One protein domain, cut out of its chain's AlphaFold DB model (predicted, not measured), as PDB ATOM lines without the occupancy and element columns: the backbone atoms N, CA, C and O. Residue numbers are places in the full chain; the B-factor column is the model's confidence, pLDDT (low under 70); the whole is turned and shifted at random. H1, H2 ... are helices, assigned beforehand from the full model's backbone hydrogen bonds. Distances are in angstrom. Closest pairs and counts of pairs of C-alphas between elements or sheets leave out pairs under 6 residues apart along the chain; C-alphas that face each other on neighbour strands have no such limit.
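This is residues 9 to 112 of the 112 residues of the protein "Fatty acid hydroxylase domain-containing protein" of Nitrospira sp. UW-LDO-01 (UniProt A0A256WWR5). The long helix H1 crosses over a V made by H4 and H5, which meet near the link of residues 76 to 79. The short H2 folds back at the far end of H1, the stretch 41 to 58 with H3 spans the open end of the V, and residues 102 to 112, with H6, stick out free. The printed part has 104 residues with six named helices, H1 to H6 in chain order, and no named strand; its class is all helix. It is flat, 41 by 38 by 21 A, and only just loose, close to compact, with a radius of gyration of the C-alphas of 15.5 A.

H1, residues 9 to 32, is 34.5 A long, from C-alpha 9 at (-39.141, 12.730, 44.721) to C-alpha 32 at (-13.355, 24.415, 24.973). H4, residues 59 to 75, measures 24.0 A, and H5, residues 80 to 98, 27.2 A. The short helices are H2, residues 34 to 40, H3, residues 51 to 54, and H6, residues 105 to 111, which ends with C-alpha 111 at (-38.360, 35.596, 33.287).

The hub H1 touches H5 with residues 12 to 20 alone, at a steep tilt of 50 degrees, the same way; the closest C-alphas, of Ile 16 and Phe 86, are 5.6 A apart. H1 touches H4 with residues 19 to 26 alone, closest at the C-alphas of Ile 23 and Lys 69, 7.4 A; they run opposite ways at 35.1 degrees, only just steep. H1 and H2 touch only at the corner, C-alphas of Phe 30 and Leu 36, 4.9 A. H2 touches H4, about perpendicular at 82 degrees, with C-alphas of Phe 39 and Glu 61 closest, 6.2 A. H3 touches H5, C-alphas of Val 51 and His 98 closest, 5.2 A. H4 and H5 are close but not clearly touching, C-alphas of Val 73 and Val 83 closest, 7.6 A. H6 touches no helix. In H1, H4 and H5 every O i to N i+4 pair is within hydrogen-bond range, in H2 and H6 2 of 3 each; H3 is too short for such a pair.

The C-alphas farthest apart, of Ile 35 and Ala 106, are 42.9 A apart. The printed part has no cut and no long link. Its mean pLDDT is 92.8, and residue 112, the chain's last, is under 70.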
ATOM      1  N   TRP A   9     -39.214  11.407  45.343       90.19
ATOM      2  CA  TRP A   9     -39.141  12.730  44.721       90.19
ATOM      3  C   TRP A   9     -37.774  13.408  44.909       90.19
ATOM      4  O   TRP A   9     -37.340  14.129  44.016       90.19
ATOM      5  N   ILE A  10     -37.074  13.159  46.025       91.25
ATOM      6  CA  ILE A  10     -35.726  13.701  46.261       91.25
ATOM      7  C   ILE A  10     -34.748  13.053  45.290       91.25
ATOM      8  O   ILE A  10     -33.980  13.746  44.630       91.25
ATOM      9  N   GLU A  11     -34.815  11.727  45.168       90.38
ATOM     10  CA  GLU A  11     -33.992  10.976  44.224       90.38
ATOM     11  C   GLU A  11     -34.211  11.461  42.785       90.38
ATOM     12  O   GLU A  11     -33.244  11.664  42.052       90.38
ATOM     13  N   LEU A  12     -35.469  11.696  42.397       92.50
ATOM     14  CA  LEU A  12     -35.826  12.214  41.078       92.50
ATOM     15  C   LEU A  12     -35.229  13.604  40.826       92.50
ATOM     16  O   LEU A  12     -34.586  13.811  39.800       92.50
ATOM     17  N   VAL A  13     -35.418  14.546  41.754       94.12
ATOM     18  CA  VAL A  13     -34.895  15.916  41.619       94.12
ATOM     19  C   VAL A  13     -33.370  15.903  41.541       94.12
ATOM     20  O   VAL A  13     -32.798  16.534  40.657       94.12
ATOM     21  N   LEU A  14     -32.703  15.144  42.413       94.19
ATOM     22  CA  LEU A  14     -31.245  15.023  42.397       94.19
ATOM     23  C   LEU A  14     -30.736  14.386  41.105       94.19
ATOM     24  O   LEU A  14     -29.731  14.845  40.565       94.19
ATOM     25  N   ALA A  15     -31.416  13.359  40.592       94.38
ATOM     26  CA  ALA A  15     -31.063  12.740  39.321       94.38
ATOM     27  C   ALA A  15     -31.158  13.739  38.165       94.38
ATOM     28  O   ALA A  15     -30.206  13.849  37.396       94.38
ATOM     29  N   ILE A  16     -32.256  14.499  38.077       95.44
ATOM     30  CA  ILE A  16     -32.451  15.514  37.033       95.44
ATOM     31  C   ILE A  16     -31.351  16.575  37.111       95.44
ATOM     32  O   ILE A  16     -30.671  16.802  36.119       95.44
ATOM     33  N   LEU A  17     -31.128  17.173  38.286       96.56
ATOM     34  CA  LEU A  17     -30.135  18.239  38.452       96.56
ATOM     35  C   LEU A  17     -28.705  17.756  38.185       96.56
ATOM     36  O   LEU A  17     -27.916  18.462  37.564       96.56
ATOM     37  N   THR A  18     -28.364  16.552  38.644       96.81
ATOM     38  CA  THR A  18     -27.017  15.998  38.453       96.81
ATOM     39  C   THR A  18     -26.767  15.666  36.987       96.81
ATOM     40  O   THR A  18     -25.712  16.009  36.460       96.81
ATOM     41  N   LEU A  19     -27.722  15.015  36.315       97.44
ATOM     42  CA  LEU A  19     -27.593  14.697  34.894       97.44
ATOM     43  C   LEU A  19     -27.557  15.970  34.045       97.44
ATOM     44  O   LEU A  19     -26.696  16.075  33.178       97.44
ATOM     45  N   ASP A  20     -28.414  16.953  34.332       97.38
ATOM     46  CA  ASP A  20     -28.413  18.248  33.645       97.38
ATOM     47  C   ASP A  20     -27.052  18.943  33.766       97.38
ATOM     48  O   ASP A  20     -26.444  19.317  32.765       97.38
ATOM     49  N   PHE A  21     -26.499  18.997  34.979       98.19
ATOM     50  CA  PHE A  21     -25.181  19.578  35.221       98.19
ATOM     51  C   PHE A  21     -24.054  18.843  34.482       98.19
ATOM     52  O   PHE A  21     -23.136  19.481  33.965       98.19
ATOM     53  N   ILE A  22     -24.114  17.509  34.401       98.31
ATOM     54  CA  ILE A  22     -23.143  16.708  33.642       98.31
ATOM     55  C   ILE A  22     -23.225  17.033  32.150       98.31
ATOM     56  O   ILE A  22     -22.189  17.261  31.524       98.31
ATOM     57  N   ILE A  23     -24.432  17.085  31.581       97.38
ATOM     58  CA  ILE A  23     -24.632  17.409  30.163       97.38
ATOM     59  C   ILE A  23     -24.201  18.850  29.871       97.38
ATOM     60  O   ILE A  23     -23.505  19.091  28.883       97.38
ATOM     61  N   TYR A  24     -24.516  19.791  30.760       97.25
ATOM     62  CA  TYR A  24     -24.033  21.166  30.683       97.25
ATOM     63  C   TYR A  24     -22.502  21.222  30.629       97.25
ATOM     64  O   TYR A  24     -21.929  21.845  29.733       97.25
ATOM     65  N   TRP A  25     -21.817  20.538  31.548       98.38
ATOM     66  CA  TRP A  25     -20.355  20.521  31.562       98.38
ATOM     67  C   TRP A  25     -19.765  19.847  30.329       98.38
ATOM     68  O   TRP A  25     -18.788  20.343  29.768       98.38
ATOM     69  N   GLN A  26     -20.358  18.746  29.875       98.44
ATOM     70  CA  GLN A  26     -19.943  18.075  28.649       98.44
ATOM     71  C   GLN A  26     -20.029  19.024  27.446       98.44
ATOM     72  O   GLN A  26     -19.090  19.105  26.652       98.44
ATOM     73  N   HIS A  27     -21.117  19.785  27.343       96.88
ATOM     74  CA  HIS A  27     -21.289  20.797  26.311       96.88
ATOM     75  C   HIS A  27     -20.205  21.883  26.404       96.88
ATOM     76  O   HIS A  27     -19.564  22.194  25.402       96.88
ATOM     77  N   GLN A  28     -19.901  22.394  27.602       98.25
ATOM     78  CA  GLN A  28     -18.791  23.342  27.792       98.25
ATOM     79  C   GLN A  28     -17.439  22.763  27.339       98.25
ATOM     80  O   GLN A  28     -16.642  23.455  26.705       98.25
ATOM     81  N   VAL A  29     -17.180  21.479  27.605       98.38
ATOM     82  CA  VAL A  29     -15.962  20.790  27.150       98.38
ATOM     83  C   VAL A  29     -15.903  20.700  25.621       98.38
ATOM     84  O   VAL A  29     -14.828  20.905  25.052       98.38
ATOM     85  N   PHE A  30     -17.029  20.455  24.943       98.12
ATOM     86  CA  PHE A  30     -17.099  20.493  23.478       98.12
ATOM     87  C   PHE A  30     -16.752  21.865  22.899       98.12
ATOM     88  O   PHE A  30     -16.077  21.925  21.875       98.12
ATOM     89  N   HIS A  31     -17.134  22.952  23.568       98.19
ATOM     90  CA  HIS A  31     -16.740  24.310  23.172       98.19
ATOM     91  C   HIS A  31     -15.271  24.626  23.458       98.19
ATOM     92  O   HIS A  31     -14.646  25.389  22.723       98.19
ATOM     93  N   HIS A  32     -14.699  24.056  24.519       97.88
ATOM     94  CA  HIS A  32     -13.355  24.415  24.973       97.88
ATOM     95  C   HIS A  32     -12.231  23.605  24.310       97.88
ATOM     96  O   HIS A  32     -11.145  24.128  24.059       97.88
ATOM     97  N   VAL A  33     -12.453  22.317  24.035       98.38
ATOM     98  CA  VAL A  33     -11.415  21.418  23.510       98.38
ATOM     99  C   VAL A  33     -11.397  21.475  21.975       98.38
ATOM    100  O   VAL A  33     -12.371  21.050  21.353       98.38
ATOM    101  N   PRO A  34     -10.287  21.887  21.322       97.81
ATOM    102  CA  PRO A  34     -10.280  22.176  19.883       97.81
ATOM    103  C   PRO A  34     -10.734  21.025  18.983       97.81
ATOM    104  O   PRO A  34     -11.419  21.250  17.991       97.81
ATOM    105  N   ILE A  35     -10.363  19.780  19.306       97.94
ATOM    106  CA  ILE A  35     -10.786  18.620  18.507       97.94
ATOM    107  C   ILE A  35     -12.283  18.330  18.660       97.94
ATOM    108  O   ILE A  35     -12.923  17.943  17.688       97.94
ATOM    109  N   LEU A  36     -12.848  18.553  19.849       97.69
ATOM    110  CA  LEU A  36     -14.269  18.335  20.105       97.69
ATOM    111  C   LEU A  36     -15.115  19.447  19.481       97.69
ATOM    112  O   LEU A  36     -16.133  19.153  18.858       97.69
ATOM    113  N   TRP A  37     -14.624  20.688  19.526       97.81
ATOM    114  CA  TRP A  37     -15.253  21.822  18.855       97.81
ATOM    115  C   TRP A  37     -15.446  21.572  17.360       97.81
ATOM    116  O   TRP A  37     -16.488  21.902  16.812       97.81
ATOM    117  N   ARG A  38     -14.491  20.923  16.683       96.75
ATOM    118  CA  ARG A  38     -14.620  20.614  15.245       96.75
ATOM    119  C   ARG A  38     -15.806  19.709  14.918       96.75
ATOM    120  O   ARG A  38     -16.325  19.795  13.811       96.75
ATOM    121  N   PHE A  39     -16.212  18.844  15.844       96.69
ATOM    122  CA  PHE A  39     -17.431  18.049  15.690       96.69
ATOM    123  C   PHE A  39     -18.661  18.860  16.094       96.69
ATOM    124  O   PHE A  39     -19.649  18.869  15.368       96.69
ATOM    125  N   HIS A  40     -18.553  19.597  17.198       96.75
ATOM    126  CA  HIS A  40     -19.653  20.356  17.778       96.75
ATOM    127  C   HIS A  40     -20.068  21.588  16.961       96.75
ATOM    128  O   HIS A  40     -21.233  21.969  16.938       96.75
ATOM    129  N   MET A  41     -19.154  22.198  16.204       94.75
ATOM    130  CA  MET A  41     -19.453  23.368  15.375       94.75
ATOM    131  C   MET A  41     -20.459  23.078  14.252       94.75
ATOM    132  O   MET A  41     -21.027  24.018  13.707       94.75
ATOM    133  N   MET A  42     -20.697  21.803  13.907       92.38
ATOM    134  CA  MET A  42     -21.774  21.416  12.987       92.38
ATOM    135  C   MET A  42     -23.141  21.816  13.548       92.38
ATOM    136  O   MET A  42     -23.963  22.351  12.805       92.38
ATOM    137  N   HIS A  43     -23.352  21.624  14.850       91.88
ATOM    138  CA  HIS A  43     -24.567  22.046  15.543       91.88
ATOM    139  C   HIS A  43     -24.732  23.573  15.535       91.88
ATOM    140  O   HIS A  43     -25.818  24.081  15.279       91.88
ATOM    141  N   HIS A  44     -23.636  24.320  15.682       91.88
ATOM    142  CA  HIS A  44     -23.636  25.794  15.653       91.88
ATOM    143  C   HIS A  44     -23.540  26.409  14.247       91.88
ATOM    144  O   HIS A  44     -23.335  27.614  14.118       91.88
ATOM    145  N   SER A  45     -23.634  25.604  13.185       90.62
ATOM    146  CA  SER A  45     -23.455  26.088  11.808       90.62
ATOM    147  C   SER A  45     -24.720  26.672  11.180       90.62
ATOM    148  O   SER A  45     -24.636  27.283  10.112       90.62
ATOM    149  N   ASP A  46     -25.875  26.483  11.820       85.50
ATOM    150  CA  ASP A  46     -27.148  26.966  11.298       85.50
ATOM    151  C   ASP A  46     -27.293  28.481  11.492       85.50
ATOM    152  O   ASP A  46     -27.095  29.006  12.589       85.50
ATOM    153  N   LEU A  47     -27.624  29.183  10.409       84.44
ATOM    154  CA  LEU A  47     -27.827  30.634  10.416       84.44
ATOM    155  C   LEU A  47     -29.266  31.003  10.787       84.44
ATOM    156  O   LEU A  47     -29.496  32.094  11.310       84.44
ATOM    157  N   ASP A  48     -30.210  30.092  10.545       83.19
ATOM    158  CA  ASP A  48     -31.631  30.274  10.807       83.19
ATOM    159  C   ASP A  48     -32.047  29.300  11.914       83.19
ATOM    160  O   ASP A  48     -32.332  28.134  11.664       83.19
ATOM    161  N   LEU A  49     -32.050  29.778  13.162       81.38
ATOM    162  CA  LEU A  49     -32.398  28.946  14.315       81.38
ATOM    163  C   LEU A  49     -33.870  28.514  14.262       81.38
ATOM    164  O   LEU A  49     -34.778  29.328  14.455       81.38
ATOM    165  N   ASP A  50     -34.088  27.217  14.068       83.25
ATOM    166  CA  ASP A  50     -35.379  26.552  14.201       83.25
ATOM    167  C   ASP A  50     -35.254  25.210  14.952       83.25
ATOM    168  O   ASP A  50     -34.181  24.815  15.413       83.25
ATOM    169  N   VAL A  51     -36.371  24.489  15.099       83.25
ATOM    170  CA  VAL A  51     -36.405  23.185  15.788       83.25
ATOM    171  C   VAL A  51     -35.462  22.166  15.136       83.25
ATOM    172  O   VAL A  51     -34.930  21.293  15.811       83.25
ATOM    173  N   SER A  52     -35.248  22.247  13.822       82.50
ATOM    174  CA  SER A  52     -34.362  21.328  13.111       82.50
ATOM    175  C   SER A  52     -32.892  21.613  13.392       82.50
ATOM    176  O   SER A  52     -32.098  20.674  13.368       82.50
ATOM    177  N   SER A  53     -32.525  22.867  13.674       81.44
ATOM    178  CA  SER A  53     -31.158  23.251  14.048       81.44
ATOM    179  C   SER A  53     -30.706  22.529  15.318       81.44
ATOM    180  O   SER A  53     -29.551  22.132  15.437       81.44
ATOM    181  N   GLU A  54     -31.642  22.285  16.232       83.12
ATOM    182  CA  GLU A  54     -31.398  21.605  17.500       83.12
ATOM    183  C   GLU A  54     -30.872  20.181  17.324       83.12
ATOM    184  O   GLU A  54     -29.886  19.815  17.947       83.12
ATOM    185  N   VAL A  55     -31.459  19.400  16.413       84.94
ATOM    186  CA  VAL A  55     -31.107  17.986  16.196       84.94
ATOM    187  C   VAL A  55     -29.953  17.774  15.205       84.94
ATOM    188  O   VAL A  55     -29.651  16.636  14.824       84.94
ATOM    189  N   ARG A  56     -29.290  18.843  14.749       90.38
ATOM    190  CA  ARG A  56     -28.154  18.752  13.819       90.38
ATOM    191  C   ARG A  56     -26.859  18.503  14.570       90.38
ATOM    192  O   ARG A  56     -26.151  19.429  14.935       90.38
ATOM    193  N   PHE A  57     -26.507  17.236  14.717       93.19
ATOM    194  CA  PHE A  57     -25.269  16.843  15.380       93.19
ATOM    195  C   PHE A  57     -24.364  16.030  14.469       93.19
ATOM    196  O   PHE A  57     -24.815  15.240  13.634       93.19
ATOM    197  N   HIS A  58     -23.058  16.163  14.683       96.38
ATOM    198  CA  HIS A  58     -22.105  15.250  14.074       96.38
ATOM    199  C   HIS A  58     -22.249  13.849  14.712       96.38
ATOM    200  O   HIS A  58     -22.343  13.750  15.937       96.38
ATOM    201  N   PRO A  59     -22.196  12.731  13.960       96.19
ATOM    202  CA  PRO A  59     -22.390  11.391  14.536       96.19
ATOM    203  C   PRO A  59     -21.446  11.057  15.701       96.19
ATOM    204  O   PRO A  59     -21.848  10.423  16.674       96.19
ATOM    205  N   VAL A  60     -20.193  11.522  15.633       97.12
ATOM    206  CA  VAL A  60     -19.214  11.364  16.728       97.12
ATOM    207  C   VAL A  60     -19.676  12.074  17.999       97.12
ATOM    208  O   VAL A  60     -19.522  11.530  19.087       97.12
ATOM    209  N   GLU A  61     -20.273  13.257  17.875       96.50
ATOM    210  CA  GLU A  61     -20.800  14.000  19.016       96.50
ATOM    211  C   GLU A  61     -21.953  13.248  19.684       96.50
ATOM    212  O   GLU A  61     -21.967  13.115  20.907       96.50
ATOM    213  N   ILE A  62     -22.870  12.683  18.891       95.94
ATOM    214  CA  ILE A  62     -23.973  11.860  19.404       95.94
ATOM    215  C   ILE A  62     -23.445  10.635  20.147       95.94
ATOM    216  O   ILE A  62     -23.908  10.345  21.251       95.94
ATOM    217  N   ILE A  63     -22.466   9.925  19.580       98.06
ATOM    218  CA  ILE A  63     -21.876   8.737  20.209       98.06
ATOM    219  C   ILE A  63     -21.205   9.107  21.535       98.06
ATOM    220  O   ILE A  63     -21.449   8.447  22.545       98.06
ATOM    221  N   LEU A  64     -20.397  10.172  21.554       97.81
ATOM    222  CA  LEU A  64     -19.722  10.637  22.767       97.81
ATOM    223  C   LEU A  64     -20.730  11.082  23.833       97.81
ATOM    224  O   LEU A  64     -20.631  10.643  24.976       97.81
ATOM    225  N   SER A  65     -21.730  11.878  23.454       96.88
ATOM    226  CA  SER A  65     -22.766  12.372  24.368       96.88
ATOM    227  C   SER A  65     -23.609  11.242  24.943       96.88
ATOM    228  O   SER A  65     -23.850  11.179  26.147       96.88
ATOM    229  N   THR A  66     -24.014  10.296  24.095       96.69
ATOM    230  CA  THR A  66     -24.764   9.112  24.526       96.69
ATOM    231  C   THR A  66     -23.919   8.251  25.459       96.69
ATOM    232  O   THR A  66     -24.425   7.783  26.475       96.69
ATOM    233  N   GLY A  67     -22.627   8.084  25.162       98.19
ATOM    234  CA  GLY A  67     -21.685   7.357  26.010       98.19
ATOM    235  C   GLY A  67     -21.520   7.995  27.388       98.19
ATOM    236  O   GLY A  67     -21.682   7.311  28.394       98.19
ATOM    237  N   VAL A  68     -21.265   9.306  27.454       98.06
ATOM    238  CA  VAL A  68     -21.141  10.050  28.720       98.06
ATOM    239  C   VAL A  68     -22.428   9.955  29.534       98.06
ATOM    240  O   VAL A  68     -22.376   9.639  30.724       98.06
ATOM    241  N   LYS A  69     -23.588  10.152  28.902       97.06
ATOM    242  CA  LYS A  69     -24.892  10.063  29.566       97.06
ATOM    243  C   LYS A  69     -25.175   8.656  30.094       97.06
ATOM    244  O   LYS A  69     -25.522   8.506  31.264       97.06
ATOM    245  N   ALA A  70     -24.968   7.623  29.277       97.75
ATOM    246  CA  ALA A  70     -25.173   6.231  29.675       97.75
ATOM    247  C   ALA A  70     -24.233   5.817  30.816       97.75
ATOM    248  O   ALA A  70     -24.682   5.231  31.800       97.75
ATOM    249  N   LEU A  71     -22.947   6.172  30.730       98.19
ATOM    250  CA  LEU A  71     -21.983   5.921  31.802       98.19
ATOM    251  C   LEU A  71     -22.375   6.653  33.085       98.19
ATOM    252  O   LEU A  71     -22.330   6.051  34.152       98.19
ATOM    253  N   SER A  72     -22.820   7.905  32.990       97.56
ATOM    254  CA  SER A  72     -23.283   8.674  34.149       97.56
ATOM    255  C   SER A  72     -24.492   8.017  34.806       97.56
ATOM    256  O   SER A  72     -24.495   7.836  36.016       97.56
ATOM    257  N   VAL A  73     -25.484   7.579  34.026       97.19
ATOM    258  CA  VAL A  73     -26.658   6.849  34.531       97.19
ATOM    259  C   VAL A  73     -26.263   5.550  35.232       97.19
ATOM    260  O   VAL A  73     -26.815   5.253  36.290       97.19
ATOM    261  N   LEU A  74     -25.311   4.792  34.679       96.38
ATOM    262  CA  LEU A  74     -24.823   3.547  35.279       96.38
ATOM    263  C   LEU A  74     -24.035   3.806  36.570       96.38
ATOM    264  O   LEU A  74     -24.301   3.171  37.587       96.38
ATOM    265  N   ILE A  75     -23.100   4.760  36.543       95.88
ATOM    266  CA  ILE A  75     -22.243   5.128  37.681       95.88
ATOM    267  C   ILE A  75     -23.048   5.769  38.809       95.88
ATOM    268  O   ILE A  75     -22.690   5.580  39.965       95.88
ATOM    269  N   LEU A  76     -24.112   6.512  38.480       94.75
ATOM    270  CA  LEU A  76     -25.043   7.158  39.411       94.75
ATOM    271  C   LEU A  76     -26.318   6.333  39.659       94.75
ATOM    272  O   LEU A  76     -27.214   6.798  40.370       94.75
ATOM    273  N   GLY A  77     -26.417   5.119  39.102       94.62
ATOM    274  CA  GLY A  77     -27.493   4.169  39.390       94.62
ATOM    275  C   GLY A  77     -28.860   4.842  39.360       94.62
ATOM    276  O   GLY A  77     -29.660   4.736  40.300       94.62
ATOM    277  N   VAL A  78     -29.067   5.673  38.339       94.88
ATOM    278  CA  VAL A  78     -30.277   6.477  38.197       94.88
ATOM    279  C   VAL A  78     -31.410   5.535  37.816       94.88
ATOM    280  O   VAL A  78     -31.270   4.721  36.905       94.88
ATOM    281  N   ALA A  79     -32.532   5.623  38.531       92.88
ATOM    282  CA  ALA A  79     -33.676   4.769  38.255       92.88
ATOM    283  C   ALA A  79     -34.182   4.994  36.815       92.88
ATOM    284  O   ALA A  79     -34.265   6.151  36.389       92.88
ATOM    285  N   PRO A  80     -34.591   3.944  36.076       93.12
ATOM    286  CA  PRO A  80     -35.033   4.082  34.688       93.12
ATOM    287  C   PRO A  80     -36.134   5.130  34.490       93.12
ATOM    288  O   PRO A  80     -36.067   5.906  33.538       93.12
ATOM    289  N   GLN A  81     -37.102   5.229  35.414       93.50
ATOM    290  CA  GLN A  81     -38.133   6.268  35.328       93.50
ATOM    291  C   GLN A  81     -37.563   7.692  35.394       93.50
ATOM    292  O   GLN A  81     -38.039   8.572  34.682       93.50
ATOM    293  N   ALA A  82     -36.531   7.926  36.209       94.38
ATOM    294  CA  ALA A  82     -35.907   9.237  36.339       94.38
ATOM    295  C   ALA A  82     -35.110   9.597  35.081       94.38
ATOM    296  O   ALA A  82     -35.139  10.751  34.667       94.38
ATOM    297  N   VAL A  83     -34.479   8.610  34.430       95.94
ATOM    298  CA  VAL A  83     -33.828   8.800  33.124       95.94
ATOM    299  C   VAL A  83     -34.854   9.214  32.073       95.94
ATOM    300  O   VAL A  83     -34.653  10.212  31.398       95.94
ATOM    301  N   VAL A  84     -35.982   8.504  31.966       96.88
ATOM    302  CA  VAL A  84     -37.036   8.841  30.991       96.88
ATOM    303  C   VAL A  84     -37.593  10.246  31.233       96.88
ATOM    304  O   VAL A  84     -37.737  11.017  30.287       96.88
ATOM    305  N   ILE A  85     -37.879  10.599  32.489       96.62
ATOM    306  CA  ILE A  85     -38.356  11.943  32.842       96.62
ATOM    307  C   ILE A  85     -37.305  12.995  32.479       96.62
ATOM    308  O   ILE A  85     -37.650  14.008  31.877       96.62
ATOM    309  N   PHE A  86     -36.034  12.747  32.801       96.81
ATOM    310  CA  PHE A  86     -34.933  13.631  32.439       96.81
ATOM    311  C   PHE A  86     -34.845  13.837  30.922       96.81
ATOM    312  O   PHE A  86     -34.806  14.980  30.484       96.81
ATOM    313  N   GLU A  87     -34.895  12.772  30.114       96.44
ATOM    314  CA  GLU A  87     -34.875  12.883  28.649       96.44
ATOM    315  C   GLU A  87     -36.040  13.727  28.129       96.44
ATOM    316  O   GLU A  87     -35.840  14.594  27.282       96.44
ATOM    317  N   ILE A  88     -37.254  13.505  28.641       96.88
ATOM    318  CA  ILE A  88     -38.430  14.277  28.230       96.88
ATOM    319  C   ILE A  88     -38.229  15.756  28.562       96.88
ATOM    320  O   ILE A  88     -38.445  16.600  27.694       96.88
ATOM    321  N   VAL A  89     -37.807  16.077  29.787       96.06
ATOM    322  CA  VAL A  89     -37.605  17.464  30.231       96.06
ATOM    323  C   VAL A  89     -36.492  18.140  29.433       96.06
ATOM    324  O   VAL A  89     -36.701  19.242  28.927       96.06
ATOM    325  N   LEU A  90     -35.345  17.475  29.277       94.69
ATOM    326  CA  LEU A  90     -34.185  17.980  28.546       94.69
ATOM    327  C   LEU A  90     -34.553  18.298  27.093       94.69
ATOM    328  O   LEU A  90     -34.442  19.447  26.670       94.69
ATOM    329  N   ASN A  91     -35.062  17.308  26.353       93.00
ATOM    330  CA  ASN A  91     -35.390  17.483  24.938       93.00
ATOM    331  C   ASN A  91     -36.537  18.484  24.751       93.00
ATOM    332  O   ASN A  91     -36.468  19.325  23.866       93.00
ATOM    333  N   SER A  92     -37.567  18.467  25.605       92.94
ATOM    334  CA  SER A  92     -38.661  19.447  25.503       92.94
ATOM    335  C   SER A  92     -38.166  20.876  25.712       92.94
ATOM    336  O   SER A  92     -38.581  21.776  24.988       92.94
ATOM    337  N   THR A  93     -37.276  21.089  26.685       91.12
ATOM    338  CA  THR A  93     -36.718  22.415  26.986       91.12
ATOM    339  C   THR A  93     -35.844  22.904  25.842       91.12
ATOM    340  O   THR A  93     -35.972  24.046  25.406       91.12
ATOM    341  N   ILE A  94     -34.990  22.030  25.319       89.50
ATOM    342  CA  ILE A  94     -34.105  22.355  24.211       89.50
ATOM    343  C   ILE A  94     -34.927  22.651  22.933       89.50
ATOM    344  O   ILE A  94     -34.788  23.730  22.361       89.50
ATOM    345  N   LEU A  95     -35.881  21.796  22.550       90.50
ATOM    346  CA  LEU A  95     -36.771  22.047  21.404       90.50
ATOM    347  C   LEU A  95     -37.587  23.337  21.573       90.50
ATOM    348  O   LEU A  95     -37.767  24.087  20.617       90.50
ATOM    349  N   PHE A  96     -38.073  23.620  22.785       89.31
ATOM    350  CA  PHE A  96     -38.806  24.850  23.081       89.31
ATOM    351  C   PHE A  96     -37.934  26.097  22.891       89.31
ATOM    352  O   PHE A  96     -38.376  27.055  22.255       89.31
ATOM    353  N   ASN A  97     -36.690  26.065  23.374       85.62
ATOM    354  CA  ASN A  97     -35.744  27.177  23.250       85.62
ATOM    355  C   ASN A  97     -35.405  27.501  21.785       85.62
ATOM    356  O   ASN A  97     -35.142  28.658  21.464       85.62
ATOM    357  N   HIS A  98     -35.463  26.504  20.901       84.25
ATOM    358  CA  HIS A  98     -35.183  26.641  19.468       84.25
ATOM    359  C   HIS A  98     -36.445  26.689  18.590       84.25
ATOM    360  O   HIS A  98     -36.364  26.897  17.383       84.25
ATOM    361  N   GLY A  99     -37.638  26.559  19.174       84.69
ATOM    362  CA  GLY A  99     -38.892  26.472  18.423       84.69
ATOM    363  C   GLY A  99     -39.426  27.790  17.876       84.69
ATOM    364  O   GLY A  99     -40.525  27.807  17.320       84.69
ATOM    365  N   ASN A 100     -38.698  28.896  18.068       82.62
ATOM    366  CA  ASN A 100     -39.137  30.256  17.743       82.62
ATOM    367  C   ASN A 100     -40.552  30.560  18.289       82.62
ATOM    368  O   ASN A 100     -41.371  31.252  17.674       82.62
ATOM    369  N   VAL A 101     -40.871  29.979  19.452       84.50
ATOM    370  CA  VAL A 101     -42.189  30.086  20.073       84.50
ATOM    371  C   VAL A 101     -42.316  31.468  20.696       84.50
ATOM    372  O   VAL A 101     -41.600  31.826  21.629       84.50
ATOM    373  N   ARG A 102     -43.267  32.261  20.201       84.06
ATOM    374  CA  ARG A 102     -43.549  33.580  20.769       84.06
ATOM    375  C   ARG A 102     -44.183  33.436  22.155       84.06
ATOM    376  O   ARG A 102     -45.347  33.061  22.272       84.06
ATOM    377  N   ILE A 103     -43.440  33.809  23.193       87.12
ATOM    378  CA  ILE A 103     -43.943  33.854  24.570       87.12
ATOM    379  C   ILE A 103     -44.758  35.149  24.782       87.12
ATOM    380  O   ILE A 103     -44.366  36.214  24.289       87.12
ATOM    381  N   PRO A 104     -45.900  35.109  25.498       91.31
ATOM    382  CA  PRO A 104     -46.635  36.310  25.891       91.31
ATOM    383  C   PRO A 104     -45.755  37.311  26.655       91.31
ATOM    384  O   PRO A 104     -45.041  36.941  27.585       91.31
ATOM    385  N   SER A 105     -45.864  38.600  26.323       88.62
ATOM    386  CA  SER A 105     -45.001  39.661  26.876       88.62
ATOM    387  C   SER A 105     -45.069  39.812  28.400       88.62
ATOM    388  O   SER A 105     -44.106  40.257  29.020       88.62
ATOM    389  N   ALA A 106     -46.193  39.439  29.020       92.81
ATOM    390  CA  ALA A 106     -46.336  39.432  30.473       92.81
ATOM    391  C   ALA A 106     -45.452  38.368  31.145       92.81
ATOM    392  O   ALA A 106     -44.910  38.623  32.215       92.81
ATOM    393  N   ILE A 107     -45.295  37.202  30.508       89.69
ATOM    394  CA  ILE A 107     -44.462  36.103  31.006       89.69
ATOM    395  C   ILE A 107     -42.984  36.432  30.770       89.69
ATOM    396  O   ILE A 107     -42.184  36.321  31.691       89.69
ATOM    397  N   ASP A 108     -42.639  36.920  29.573       87.00
ATOM    398  CA  ASP A 108     -41.262  37.305  29.218       87.00
ATOM    399  C   ASP A 108     -40.673  38.341  30.194       87.00
ATOM    400  O   ASP A 108     -39.524  38.220  30.604       87.00
ATOM    401  N   ARG A 109     -41.483  39.302  30.664       88.31
ATOM    402  CA  ARG A 109     -41.049  40.314  31.647       88.31
ATOM    403  C   ARG A 109     -40.692  39.740  33.024       88.31
ATOM    404  O   ARG A 109     -39.941  40.372  33.750       88.31
ATOM    405  N   VAL A 110     -41.276  38.612  33.418       91.75
ATOM    406  CA  VAL A 110     -41.003  37.990  34.727       91.75
ATOM    407  C   VAL A 110     -39.756  37.105  34.668       91.75
ATOM    408  O   VAL A 110     -39.108  36.902  35.689       91.75
ATOM    409  N   LEU A 111     -39.437  36.567  33.488       81.44
ATOM    410  CA  LEU A 111     -38.360  35.596  33.287       81.44
ATOM    411  C   LEU A 111     -37.009  36.223  32.885       81.44
ATOM    412  O   LEU A 111     -36.003  35.518  32.939       81.44
ATOM    413  N   ARG A 112     -36.982  37.497  32.471       65.62
ATOM    414  CA  ARG A 112     -35.774  38.270  32.115       65.62
ATOM    415  C   ARG A 112     -35.389  39.253  33.213       65.62
ATOM    416  O   ARG A 112     -34.169  39.449  33.396       65.62
TER     417      ARG A 112